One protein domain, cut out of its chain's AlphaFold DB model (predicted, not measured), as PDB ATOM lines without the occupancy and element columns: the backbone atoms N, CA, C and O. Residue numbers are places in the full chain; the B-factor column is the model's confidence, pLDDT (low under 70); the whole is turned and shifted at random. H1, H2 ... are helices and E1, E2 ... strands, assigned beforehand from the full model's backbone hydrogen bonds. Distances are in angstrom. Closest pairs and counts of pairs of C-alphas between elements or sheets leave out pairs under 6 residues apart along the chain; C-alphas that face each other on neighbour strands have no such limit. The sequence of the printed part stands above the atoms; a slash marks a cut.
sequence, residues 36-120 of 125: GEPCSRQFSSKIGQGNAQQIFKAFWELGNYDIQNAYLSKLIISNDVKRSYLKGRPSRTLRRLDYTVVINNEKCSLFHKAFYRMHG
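This is residues 36 to 120 of the 125 residues of an uncharacterized protein of Araneus ventricosus (UniProt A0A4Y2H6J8). A strongly twisted ribbon of three strands, E1, E2 and E3, has a long loop at one end, of which residues 85 to 90 stick out, and helices gathered round its other part. H1, H2 and H3 make a C-shaped bracket, and H4 packs inside it between H2 and E2. The printed part has 85 residues with four named helices and three strands, in the order H1 H2 H3 E1 E2 E3 H4, of mixed class. The antiparallel sheet, order E1 E2 E3, is a meander, each strand the neighbour of the one before. The whole is loose, with a radius of gyration of the C-alphas of 15.2 A and spans of 45 by 32 by 24 A.

E2, residues 95 to 103, is 25.4 A long; E1 is residues 76 to 80 and E3 106 to 110. H1, residues 41 to 47, begins at C-alpha (14.601, -1.588, -24.785). H2, residues 49 to 61, is 18.2 A long, and H3, 65 to 75, 15.5 A. H4, residues 112 to 119, ends at (20.485, -8.481, -9.233).

E2 pairs with E1 over residues 95 to 99, with N 79 and O 96 2.8 A apart, and with E3 over 99 to 103, with N 101 and O 108 2.9 A apart. H4 is on the sheet, 9.3 A high; its closest C-alphas to E2 are His 112 and Tyr 99, 6.3 A. H4 touches H2, closest C-alphas His 119 and Phe 56, 5.1 A. The hairpin H2 and H3 only just touch, with 3 pairs of C-alphas within 8 A, the closest Phe 59 and Gln 68, 6.5 A. H1 only grazes the sheet. In the four helices every O i to N i+4 pair is within hydrogen-bond range.

The C-alphas farthest apart, Glu 61 and Lys 87, are 46.6 A apart. The printed part has no cut; the link E1 to E2 is long. The pLDDT is under 70 at residues 83 to 84 and 89 to 94.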
ATOM      1  N   GLY A  36      14.671  -4.964 -10.982       83.69
ATOM      2  CA  GLY A  36      14.301  -3.601 -11.338       83.69
ATOM      3  C   GLY A  36      13.798  -3.502 -12.777       83.69
ATOM      4  O   GLY A  36      14.131  -4.324 -13.632       83.69
ATOM      5  N   GLU A  37      13.039  -2.446 -13.063       81.75
ATOM      6  CA  GLU A  37      12.526  -2.187 -14.408       81.75
ATOM      7  C   GLU A  37      13.673  -2.122 -15.439       81.75
ATOM      8  O   GLU A  37      14.722  -1.512 -15.159       81.75
ATOM      9  N   PRO A  38      13.507  -2.721 -16.635       76.94
ATOM     10  CA  PRO A  38      14.515  -2.666 -17.684       76.94
ATOM     11  C   PRO A  38      14.956  -1.227 -17.954       76.94
ATOM     12  O   PRO A  38      14.151  -0.329 -18.180       76.94
ATOM     13  N   CYS A  39      16.268  -0.990 -17.937       74.31
ATOM     14  CA  CYS A  39      16.802   0.361 -18.109       74.31
ATOM     15  C   CYS A  39      16.654   0.895 -19.542       74.31
ATOM     16  O   CYS A  39      16.755   2.100 -19.757       74.31
ATOM     17  N   SER A  40      16.492   0.011 -20.530       75.69
ATOM     18  CA  SER A  40      16.313   0.360 -21.940       75.69
ATOM     19  C   SER A  40      15.714  -0.809 -22.725       75.69
ATOM     20  O   SER A  40      15.843  -1.968 -22.333       75.69
ATOM     21  N   ARG A  41      15.113  -0.530 -23.890       73.31
ATOM     22  CA  ARG A  41      14.601  -1.588 -24.785       73.31
ATOM     23  C   ARG A  41      15.705  -2.536 -25.263       73.31
ATOM     24  O   ARG A  41      15.481  -3.735 -25.351       73.31
ATOM     25  N   GLN A  42      16.904  -2.003 -25.516       70.50
ATOM     26  CA  GLN A  42      18.073  -2.785 -25.939       70.50
ATOM     27  C   GLN A  42      18.527  -3.784 -24.871       70.50
ATOM     28  O   GLN A  42      19.027  -4.857 -25.193       70.50
ATOM     29  N   PHE A  43      18.373  -3.427 -23.596       71.69
ATOM     30  CA  PHE A  43      18.647  -4.331 -22.490       71.69
ATOM     31  C   PHE A  43      17.654  -5.500 -22.489       71.69
ATOM     32  O   PHE A  43      18.074  -6.658 -22.474       71.69
ATOM     33  N   SER A  44      16.355  -5.204 -22.603       73.00
ATOM     34  CA  SER A  44      15.310  -6.231 -22.656       73.00
ATOM     35  C   SER A  44      15.485  -7.182 -23.837       73.00
ATOM     36  O   SER A  44      15.293  -8.381 -23.670       73.00
ATOM     37  N   SER A  45      15.888  -6.677 -25.009       77.94
ATOM     38  CA  SER A  45      16.106  -7.511 -26.195       77.94
ATOM     39  C   SER A  45      17.378  -8.359 -26.118       77.94
ATOM     40  O   SER A  45      17.392  -9.463 -26.644       77.94
ATOM     41  N   LYS A  46      18.452  -7.853 -25.492       77.25
ATOM     42  CA  LYS A  46      19.734  -8.572 -25.392       77.25
ATOM     43  C   LYS A  46      19.727  -9.657 -24.325       77.25
ATOM     44  O   LYS A  46      20.292 -10.719 -24.543       77.25
ATOM     45  N   ILE A  47      19.142  -9.372 -23.163       81.44
ATOM     46  CA  ILE A  47      19.122 -10.326 -22.052       81.44
ATOM     47  C   ILE A  47      17.879 -11.198 -22.104       81.44
ATOM     48  O   ILE A  47      17.983 -12.403 -21.910       81.44
ATOM     49  N   GLY A  48      16.715 -10.626 -22.403       83.38
ATOM     50  CA  GLY A  48      15.444 -11.326 -22.270       83.38
ATOM     51  C   GLY A  48      15.028 -11.489 -20.806       83.38
ATOM     52  O   GLY A  48      15.835 -11.732 -19.910       83.38
ATOM     53  N   GLN A  49      13.731 -11.364 -20.537       81.81
ATOM     54  CA  GLN A  49      13.210 -11.383 -19.167       81.81
ATOM     55  C   GLN A  49      13.495 -12.709 -18.434       81.81
ATOM     56  O   GLN A  49      13.801 -12.688 -17.243       81.81
ATOM     57  N   GLY A  50      13.469 -13.844 -19.144       86.62
ATOM     58  CA  GLY A  50      13.744 -15.165 -18.565       86.62
ATOM     59  C   GLY A  50      15.175 -15.318 -18.040       86.62
ATOM     60  O   GLY A  50      15.372 -15.762 -16.912       86.62
ATOM     61  N   ASN A  51      16.180 -14.866 -18.798       89.38
ATOM     62  CA  ASN A  51      17.578 -14.951 -18.361       89.38
ATOM     63  C   ASN A  51      17.853 -14.019 -17.178       89.38
ATOM     64  O   ASN A  51      18.559 -14.396 -16.244       89.38
ATOM     65  N   ALA A  52      17.258 -12.819 -17.177       89.12
ATOM     66  CA  ALA A  52      17.345 -11.911 -16.036       89.12
ATOM     67  C   ALA A  52      16.762 -12.552 -14.765       89.12
ATOM     68  O   ALA A  52      17.377 -12.468 -13.705       89.12
ATOM     69  N   GLN A  53      15.621 -13.242 -14.879       90.75
ATOM     70  CA  GLN A  53      15.017 -13.985 -13.769       90.75
ATOM     71  C   GLN A  53      15.887 -15.137 -13.279       90.75
ATOM     72  O   GLN A  53      16.041 -15.312 -12.071       90.75
ATOM     73  N   GLN A  54      16.491 -15.894 -14.192       92.31
ATOM     74  CA  GLN A  54      17.381 -16.990 -13.828       92.31
ATOM     75  C   GLN A  54      18.628 -16.487 -13.090       92.31
ATOM     76  O   GLN A  54      18.984 -17.041 -12.051       92.31
ATOM     77  N   ILE A  55      19.248 -15.408 -13.580       92.62
ATOM     78  CA  ILE A  55      20.402 -14.768 -12.931       92.62
ATOM     79  C   ILE A  55      20.011 -14.237 -11.549       92.62
ATOM     80  O   ILE A  55      20.708 -14.504 -10.573       92.62
ATOM     81  N   PHE A  56      18.878 -13.538 -11.451       93.81
ATOM     82  CA  PHE A  56      18.369 -13.014 -10.186       93.81
ATOM     83  C   PHE A  56      18.152 -14.127  -9.154       93.81
ATOM     84  O   PHE A  56      18.626 -14.027  -8.023       93.81
ATOM     85  N   LYS A  57      17.473 -15.210  -9.554       93.25
ATOM     86  CA  LYS A  57      17.204 -16.354  -8.681       93.25
ATOM     87  C   LYS A  57      18.505 -17.004  -8.216       93.25
ATOM     88  O   LYS A  57      18.707 -17.145  -7.015       93.25
ATOM     89  N   ALA A  58      19.408 -17.313  -9.147       93.25
ATOM     90  CA  ALA A  58      20.696 -17.929  -8.837       93.25
ATOM     91  C   ALA A  58      21.543 -17.062  -7.889       93.25
ATOM     92  O   ALA A  58      22.204 -17.583  -6.996       93.25
ATOM     93  N   PHE A  59      21.501 -15.736  -8.050       94.25
ATOM     94  CA  PHE A  59      22.206 -14.795  -7.182       94.25
ATOM     95  C   PHE A  59      21.674 -14.801  -5.738       94.25
ATOM     96  O   PHE A  59      22.454 -14.871  -4.785       94.25
ATOM     97  N   TRP A  60      20.352 -14.757  -5.549       93.62
ATOM     98  CA  TRP A  60      19.754 -14.759  -4.209       93.62
ATOM     99  C   TRP A  60      19.771 -16.142  -3.543       93.62
ATOM    100  O   TRP A  60      19.909 -16.224  -2.320       93.62
ATOM    101  N   GLU A  61      19.754 -17.225  -4.327       93.06
ATOM    102  CA  GLU A  61      19.939 -18.602  -3.844       93.06
ATOM    103  C   GLU A  61      21.300 -18.827  -3.163       93.06
ATOM    104  O   GLU A  61      21.401 -19.693  -2.294       93.06
ATOM    105  N   LEU A  62      22.323 -18.011  -3.465       91.88
ATOM    106  CA  LEU A  62      23.616 -18.058  -2.766       91.88
ATOM    107  C   LEU A  62      23.466 -17.867  -1.246       91.88
ATOM    108  O   LEU A  62      24.273 -18.401  -0.484       91.88
ATOM    109  N   GLY A  63      22.470 -17.091  -0.796       88.25
ATOM    110  CA  GLY A  63      22.091 -16.947   0.618       88.25
ATOM    111  C   GLY A  63      23.184 -16.415   1.557       88.25
ATOM    112  O   GLY A  63      23.023 -16.423   2.781       88.25
ATOM    113  N   ASN A  64      24.319 -15.971   1.020       90.56
ATOM    114  CA  ASN A  64      25.451 -15.462   1.775       90.56
ATOM    115  C   ASN A  64      25.982 -14.196   1.107       90.56
ATOM    116  O   ASN A  64      26.383 -14.218  -0.054       90.56
ATOM    117  N   TYR A  65      26.022 -13.119   1.888       87.94
ATOM    118  CA  TYR A  65      26.469 -11.801   1.459       87.94
ATOM    119  C   TYR A  65      27.892 -11.800   0.889       87.94
ATOM    120  O   TYR A  65      28.130 -11.205  -0.157       87.94
ATOM    121  N   ASP A  66      28.827 -12.517   1.516       90.56
ATOM    122  CA  ASP A  66      30.222 -12.535   1.069       90.56
ATOM    123  C   ASP A  66      30.358 -13.270  -0.272       90.56
ATOM    124  O   ASP A  66      31.098 -12.845  -1.159       90.56
ATOM    125  N   ILE A  67      29.581 -14.344  -0.453       93.62
ATOM    126  CA  ILE A  67      29.539 -15.116  -1.703       93.62
ATOM    127  C   ILE A  67      28.861 -14.302  -2.809       93.62
ATOM    128  O   ILE A  67      29.350 -14.281  -3.937       93.62
ATOM    129  N   GLN A  68      27.779 -13.591  -2.487       93.56
ATOM    130  CA  GLN A  68      27.104 -12.663  -3.398       93.56
ATOM    131  C   GLN A  68      28.044 -11.542  -3.849       93.56
ATOM    132  O   GLN A  68      28.162 -11.283  -5.045       93.56
ATOM    133  N   ASN A  69      28.776 -10.922  -2.922       92.19
ATOM    134  CA  ASN A  69      29.714  -9.858  -3.258       92.19
ATOM    135  C   ASN A  69      30.897 -10.377  -4.093       92.19
ATOM    136  O   ASN A  69      31.294  -9.750  -5.077       92.19
ATOM    137  N   ALA A  70      31.420 -11.563  -3.761       93.75
ATOM    138  CA  ALA A  70      32.442 -12.227  -4.564       93.75
ATOM    139  C   ALA A  70      31.931 -12.578  -5.972       93.75
ATOM    140  O   ALA A  70      32.671 -12.441  -6.946       93.75
ATOM    141  N   TYR A  71      30.670 -12.998  -6.098       94.50
ATOM    142  CA  TYR A  71      30.015 -13.242  -7.382       94.50
ATOM    143  C   TYR A  71      29.927 -11.959  -8.221       94.50
ATOM    144  O   TYR A  71      30.405 -11.950  -9.353       94.50
ATOM    145  N   LEU A  72      29.406 -10.861  -7.658       93.38
ATOM    146  CA  LEU A  72      29.310  -9.578  -8.367       93.38
ATOM    147  C   LEU A  72      30.694  -9.070  -8.781       93.38
ATOM    148  O   LEU A  72      30.891  -8.667  -9.923       93.38
ATOM    149  N   SER A  73      31.678  -9.168  -7.885       91.94
ATOM    150  CA  SER A  73      33.053  -8.733  -8.150       91.94
ATOM    151  C   SER A  73      33.692  -9.484  -9.321       91.94
ATOM    152  O   SER A  73      34.414  -8.882 -10.105       91.94
ATOM    153  N   LYS A  74      33.399 -10.780  -9.495       93.69
ATOM    154  CA  LYS A  74      33.886 -11.567 -10.648       93.69
ATOM    155  C   LYS A  74      33.306 -11.100 -11.984       93.69
ATOM    156  O   LYS A  74      33.927 -11.295 -13.025       93.69
ATOM    157  N   LEU A  75      32.110 -10.521 -11.955       93.25
ATOM    158  CA  LEU A  75      31.401 -10.030 -13.132       93.25
ATOM    159  C   LEU A  75      31.790  -8.594 -13.515       93.25
ATOM    160  O   LEU A  75      31.518  -8.163 -14.643       93.25
ATOM    161  N   ILE A  76      32.435  -7.873 -12.596       92.75
ATOM    162  CA  ILE A  76      32.905  -6.499 -12.766       92.75
ATOM    163  C   ILE A  76      34.388  -6.519 -13.129       92.75
ATOM    164  O   ILE A  76      35.234  -6.987 -12.373       92.75
ATOM    165  N   ILE A  77      34.719  -5.967 -14.292       91.25
ATOM    166  CA  ILE A  77      36.088  -5.945 -14.805       91.25
ATOM    167  C   ILE A  77      36.597  -4.513 -14.780       91.25
ATOM    168  O   ILE A  77      36.013  -3.619 -15.385       91.25
ATOM    169  N   SER A  78      37.707  -4.300 -14.083       88.38
ATOM    170  CA  SER A  78      38.390  -3.012 -14.035       88.38
ATOM    171  C   SER A  78      39.417  -2.924 -15.161       88.38
ATOM    172  O   SER A  78      40.455  -3.575 -15.097       88.38
ATOM    173  N   ASN A  79      39.150  -2.080 -16.152       86.12
ATOM    174  CA  ASN A  79      40.005  -1.855 -17.315       86.12
ATOM    175  C   ASN A  79      40.660  -0.472 -17.275       86.12
ATOM    176  O   ASN A  79      40.042   0.508 -16.858       86.12
ATOM    177  N   ASP A  80      41.894  -0.365 -17.763       80.94
ATOM    178  CA  ASP A  80      42.581   0.924 -17.858       80.94
ATOM    179  C   ASP A  80      42.006   1.786 -18.990       80.94
ATOM    180  O   ASP A  80      41.755   1.328 -20.112       80.94
ATOM    181  N   VAL A  81      41.810   3.075 -18.710       78.50
ATOM    182  CA  VAL A  81      41.335   4.035 -19.708       78.50
ATOM    183  C   VAL A  81      42.486   4.412 -20.641       78.50
ATOM    184  O   VAL A  81      43.426   5.108 -20.262       78.50
ATOM    185  N   LYS A  82      42.376   3.997 -21.908       72.62
ATOM    186  CA  LYS A  82      43.405   4.234 -22.939       72.62
ATOM    187  C   LYS A  82      43.668   5.718 -23.234       72.62
ATOM    188  O   LYS A  82      44.768   6.059 -23.659       72.62
ATOM    189  N   ARG A  83      42.675   6.602 -23.055       69.56
ATOM    190  CA  ARG A  83      42.802   8.042 -23.344       69.56
ATOM    191  C   ARG A  83      41.833   8.882 -22.510       69.56
ATOM    192  O   ARG A  83      40.647   8.570 -22.450       69.56
ATOM    193  N   SER A  84      42.322   9.977 -21.937       69.12
ATOM    194  CA  SER A  84      41.531  11.020 -21.279       69.12
ATOM    195  C   SER A  84      41.824  12.361 -21.939       69.12
ATOM    196  O   SER A  84      42.986  12.717 -22.114       69.12
ATOM    197  N   TYR A  85      40.776  13.105 -22.296       72.50
ATOM    198  CA  TYR A  85      40.884  14.445 -22.888       72.50
ATOM    199  C   TYR A  85      40.819  15.570 -21.839       72.50
ATOM    200  O   TYR A  85      40.882  16.749 -22.180       72.50
ATOM    201  N   LEU A  86      40.694  15.222 -20.555       70.81
ATOM    202  CA  LEU A  86      40.646  16.189 -19.461       70.81
ATOM    203  C   LEU A  86      42.060  16.697 -19.143       70.81
ATOM    204  O   LEU A  86      42.910  15.924 -18.694       70.81
ATOM    205  N   LYS A  87      42.306  17.999 -19.352       74.56
ATOM    206  CA  LYS A  87      43.561  18.661 -18.955       74.56
ATOM    207  C   LYS A  87      43.766  18.533 -17.438       74.56
ATOM    208  O   LYS A  87      42.840  18.762 -16.670       74.56
ATOM    209  N   GLY A  88      44.975  18.154 -17.014       72.19
ATOM    210  CA  GLY A  88      45.349  18.042 -15.595       72.19
ATOM    211  C   GLY A  88      44.910  16.756 -14.882       72.19
ATOM    212  O   GLY A  88      45.213  16.589 -13.705       72.19
ATOM    213  N   ARG A  89      44.234  15.820 -15.566       64.94
ATOM    214  CA  ARG A  89      43.823  14.533 -14.981       64.94
ATOM    215  C   ARG A  89      44.718  13.400 -15.499       64.94
ATOM    216  O   ARG A  89      44.765  13.200 -16.716       64.94
ATOM    217  N   PRO A  90      45.401  12.620 -14.638       62.66
ATOM    218  CA  PRO A  90      46.272  11.548 -15.104       62.66
ATOM    219  C   PRO A  90      45.445  10.446 -15.780       62.66
ATOM    220  O   PRO A  90      44.737   9.684 -15.127       62.66
ATOM    221  N   SER A  91      45.542  10.351 -17.113       62.78
ATOM    222  CA  SER A  91      44.805   9.357 -17.913       62.78
ATOM    223  C   SER A  91      45.097   7.919 -17.481       62.78
ATOM    224  O   SER A  91      44.216   7.075 -17.558       62.78
ATOM    225  N   ARG A  92      46.329   7.648 -17.029       56.19
ATOM    226  CA  ARG A  92      46.824   6.300 -16.696       56.19
ATOM    227  C   ARG A  92      46.335   5.794 -15.332       56.19
ATOM    228  O   ARG A  92      46.463   4.613 -15.053       56.19
ATOM    229  N   THR A  93      45.774   6.671 -14.498       60.25
ATOM    230  CA  THR A  93      45.154   6.307 -13.208       60.25
ATOM    231  C   THR A  93      43.650   6.069 -13.358       60.25
ATOM    232  O   THR A  93      43.004   5.548 -12.451       60.25
ATOM    233  N   LEU A  94      43.061   6.454 -14.495       69.69
ATOM    234  CA  LEU A  94      41.634   6.290 -14.722       69.69
ATOM    235  C   LEU A  94      41.327   4.844 -15.079       69.69
ATOM    236  O   LEU A  94      41.811   4.318 -16.079       69.69
ATOM    237  N   ARG A  95      40.472   4.231 -14.264       78.44
ATOM    238  CA  ARG A  95      39.917   2.908 -14.516       78.44
ATOM    239  C   ARG A  95      38.463   3.026 -14.936       78.44
ATOM    240  O   ARG A  95      37.710   3.841 -14.401       78.44
ATOM    241  N   ARG A  96      38.078   2.211 -15.907       83.38
ATOM    242  CA  ARG A  96      36.702   1.991 -16.332       83.38
ATOM    243  C   ARG A  96      36.250   0.645 -15.785       83.38
ATOM    244  O   ARG A  96      36.975  -0.337 -15.891       83.38
ATOM    245  N   LEU A  97      35.048   0.609 -15.226       88.19
ATOM    246  CA  LEU A  97      34.406  -0.634 -14.818       88.19
ATOM    247  C   LEU A  97      33.493  -1.113 -15.943       88.19
ATOM    248  O   LEU A  97      32.608  -0.375 -16.380       88.19
ATOM    249  N   ASP A  98      33.716  -2.338 -16.399       90.25
ATOM    250  CA  ASP A  98      32.855  -3.025 -17.351       90.25
ATOM    251  C   ASP A  98      32.076  -4.123 -16.627       90.25
ATOM    252  O   ASP A  98      32.645  -5.035 -16.028       90.25
ATOM    253  N   TYR A  99      30.751  -4.020 -16.690       92.19
ATOM    254  CA  TYR A  99      29.823  -4.955 -16.066       92.19
ATOM    255  C   TYR A  99      29.460  -6.027 -17.078       92.19
ATOM    256  O   TYR A  99      29.073  -5.707 -18.207       92.19
ATOM    257  N   THR A 100      29.612  -7.293 -16.708       92.94
ATOM    258  CA  THR A 100      29.425  -8.403 -17.643       92.94
ATOM    259  C   THR A 100      28.596  -9.516 -17.030       92.94
ATOM    260  O   THR A 100      28.627  -9.727 -15.827       92.94
ATOM    261  N   VAL A 101      27.831 -10.221 -17.852       90.62
ATOM    262  CA  VAL A 101      27.100 -11.433 -17.464       90.62
ATOM    263  C   VAL A 101      27.276 -12.479 -18.551       90.62
ATOM    264  O   VAL A 101      27.532 -12.134 -19.705       90.62
ATOM    265  N   VAL A 102      27.151 -13.751 -18.193       88.88
ATOM    266  CA  VAL A 102      27.188 -14.854 -19.156       88.88
ATOM    267  C   VAL A 102      25.762 -15.337 -19.380       88.88
ATOM    268  O   VAL A 102      25.087 -15.720 -18.429       88.88
ATOM    269  N   ILE A 103      25.302 -15.286 -20.627       87.19
ATOM    270  CA  ILE A 103      23.972 -15.731 -21.052       87.19
ATOM    271  C   ILE A 103      24.185 -16.661 -22.239       87.19
ATOM    272  O   ILE A 103      24.855 -16.272 -23.187       87.19
ATOM    273  N   ASN A 104      23.647 -17.883 -22.193       85.19
ATOM    274  CA  ASN A 104      23.829 -18.885 -23.254       85.19
ATOM    275  C   ASN A 104      25.308 -19.096 -23.645       85.19
ATOM    276  O   ASN A 104      25.638 -19.186 -24.821       85.19
ATOM    277  N   ASN A 105      26.209 -19.133 -22.654       84.81
ATOM    278  CA  ASN A 105      27.672 -19.182 -22.815       84.81
ATOM    279  C   ASN A 105      28.319 -17.976 -23.519       84.81
ATOM    280  O   ASN A 105      29.535 -17.957 -23.706       84.81
ATOM    281  N   GLU A 106      27.557 -16.930 -23.826       86.88
ATOM    282  CA  GLU A 106      28.072 -15.694 -24.400       86.88
ATOM    283  C   GLU A 106      28.214 -14.607 -23.338       86.88
ATOM    284  O   GLU A 106      27.339 -14.377 -22.496       86.88
ATOM    285  N   LYS A 107      29.340 -13.895 -23.383       88.25
ATOM    286  CA  LYS A 107      29.609 -12.791 -22.468       88.25
ATOM    287  C   LYS A 107      28.943 -11.517 -22.977       88.25
ATOM    288  O   LYS A 107      29.379 -10.914 -23.954       88.25
ATOM    289  N   CYS A 108      27.927 -11.068 -22.261       87.75
ATOM    290  CA  CYS A 108      27.202  -9.841 -22.541       87.75
ATOM    291  C   CYS A 108      27.697  -8.707 -21.639       87.75
ATOM    292  O   CYS A 108      27.738  -8.847 -20.418       87.75
ATOM    293  N   SER A 109      28.051  -7.564 -22.233       88.12
ATOM    294  CA  SER A 109      28.367  -6.345 -21.480       88.12
ATOM    295  C   SER A 109      27.106  -5.531 -21.206       88.12
ATOM    296  O   SER A 109      26.259  -5.356 -22.086       88.12
ATOM    297  N   LEU A 110      26.999  -5.030 -19.979       87.44
ATOM    298  CA  LEU A 110      25.863  -4.281 -19.475       87.44
ATOM    299  C   LEU A 110      26.262  -2.889 -19.014       87.44
ATOM    300  O   LEU A 110      27.382  -2.627 -18.578       87.44
ATOM    301  N   PHE A 111      25.282  -1.993 -19.066       85.25
ATOM    302  CA  PHE A 111      25.383  -0.714 -18.387       85.25
ATOM    303  C   PHE A 111      25.302  -0.919 -16.876       85.25
ATOM    304  O   PHE A 111      24.557  -1.777 -16.399       85.25
ATOM    305  N   HIS A 112      25.994  -0.054 -16.139       87.00
ATOM    306  CA  HIS A 112      26.049  -0.048 -14.679       87.00
ATOM    307  C   HIS A 112      24.677  -0.271 -14.019       87.00
ATOM    308  O   HIS A 112      24.459  -1.256 -13.322       87.00
ATOM    309  N   LYS A 113      23.701   0.588 -14.336       87.94
ATOM    310  CA  LYS A 113      22.345   0.523 -13.767       87.94
ATOM    311  C   LYS A 113      21.616  -0.780 -14.090       87.94
ATOM    312  O   LYS A 113      20.849  -1.270 -13.270       87.94
ATOM    313  N   ALA A 114      21.836  -1.326 -15.283       88.50
ATOM    314  CA  ALA A 114      21.194  -2.558 -15.720       88.50
ATOM    315  C   ALA A 114      21.677  -3.750 -14.889       88.50
ATOM    316  O   ALA A 114      20.870  -4.553 -14.429       88.50
ATOM    317  N   PHE A 115      22.988  -3.804 -14.645       91.12
ATOM    318  CA  PHE A 115      23.622  -4.834 -13.836       91.12
ATOM    319  C   PHE A 115      23.037  -4.874 -12.419       91.12
ATOM    320  O   PHE A 115      22.565  -5.919 -11.985       91.12
ATOM    321  N   TYR A 116      22.973  -3.740 -11.721       90.50
ATOM    322  CA  TYR A 116      22.432  -3.700 -10.355       90.50
ATOM    323  C   TYR A 116      20.931  -4.004 -10.291       90.50
ATOM    324  O   TYR A 116      20.490  -4.771  -9.435       90.50
ATOM    325  N   ARG A 117      20.145  -3.490 -11.248       89.56
ATOM    326  CA  ARG A 117      18.704  -3.782 -11.338       89.56
ATOM    327  C   ARG A 117      18.417  -5.261 -11.570       89.56
ATOM    328  O   ARG A 117      17.487  -5.781 -10.964       89.56
ATOM    329  N   MET A 118      19.216  -5.937 -12.396       90.25
ATOM    330  CA  MET A 118      19.089  -7.382 -12.613       90.25
ATOM    331  C   MET A 118      19.276  -8.198 -11.345       90.25
ATOM    332  O   MET A 118      18.601  -9.202 -11.176       90.25
ATOM    333  N   HIS A 119      20.193  -7.778 -10.478       92.31
ATOM    334  CA  HIS A 119      20.485  -8.481  -9.233       92.31
ATOM    335  C   HIS A 119      19.586  -8.001  -8.077       92.31
ATOM    336  O   HIS A 119      19.628  -8.565  -6.989       92.31
ATOM    337  N   GLY A 120      18.742  -6.983  -8.299       89.56
ATOM    338  CA  GLY A 120      17.872  -6.395  -7.277       89.56
ATOM    339  C   GLY A 120      18.644  -5.732  -6.134       89.56
ATOM    340  O   GLY A 120      18.201  -5.776  -4.987       89.56
TER     341      GLY A 120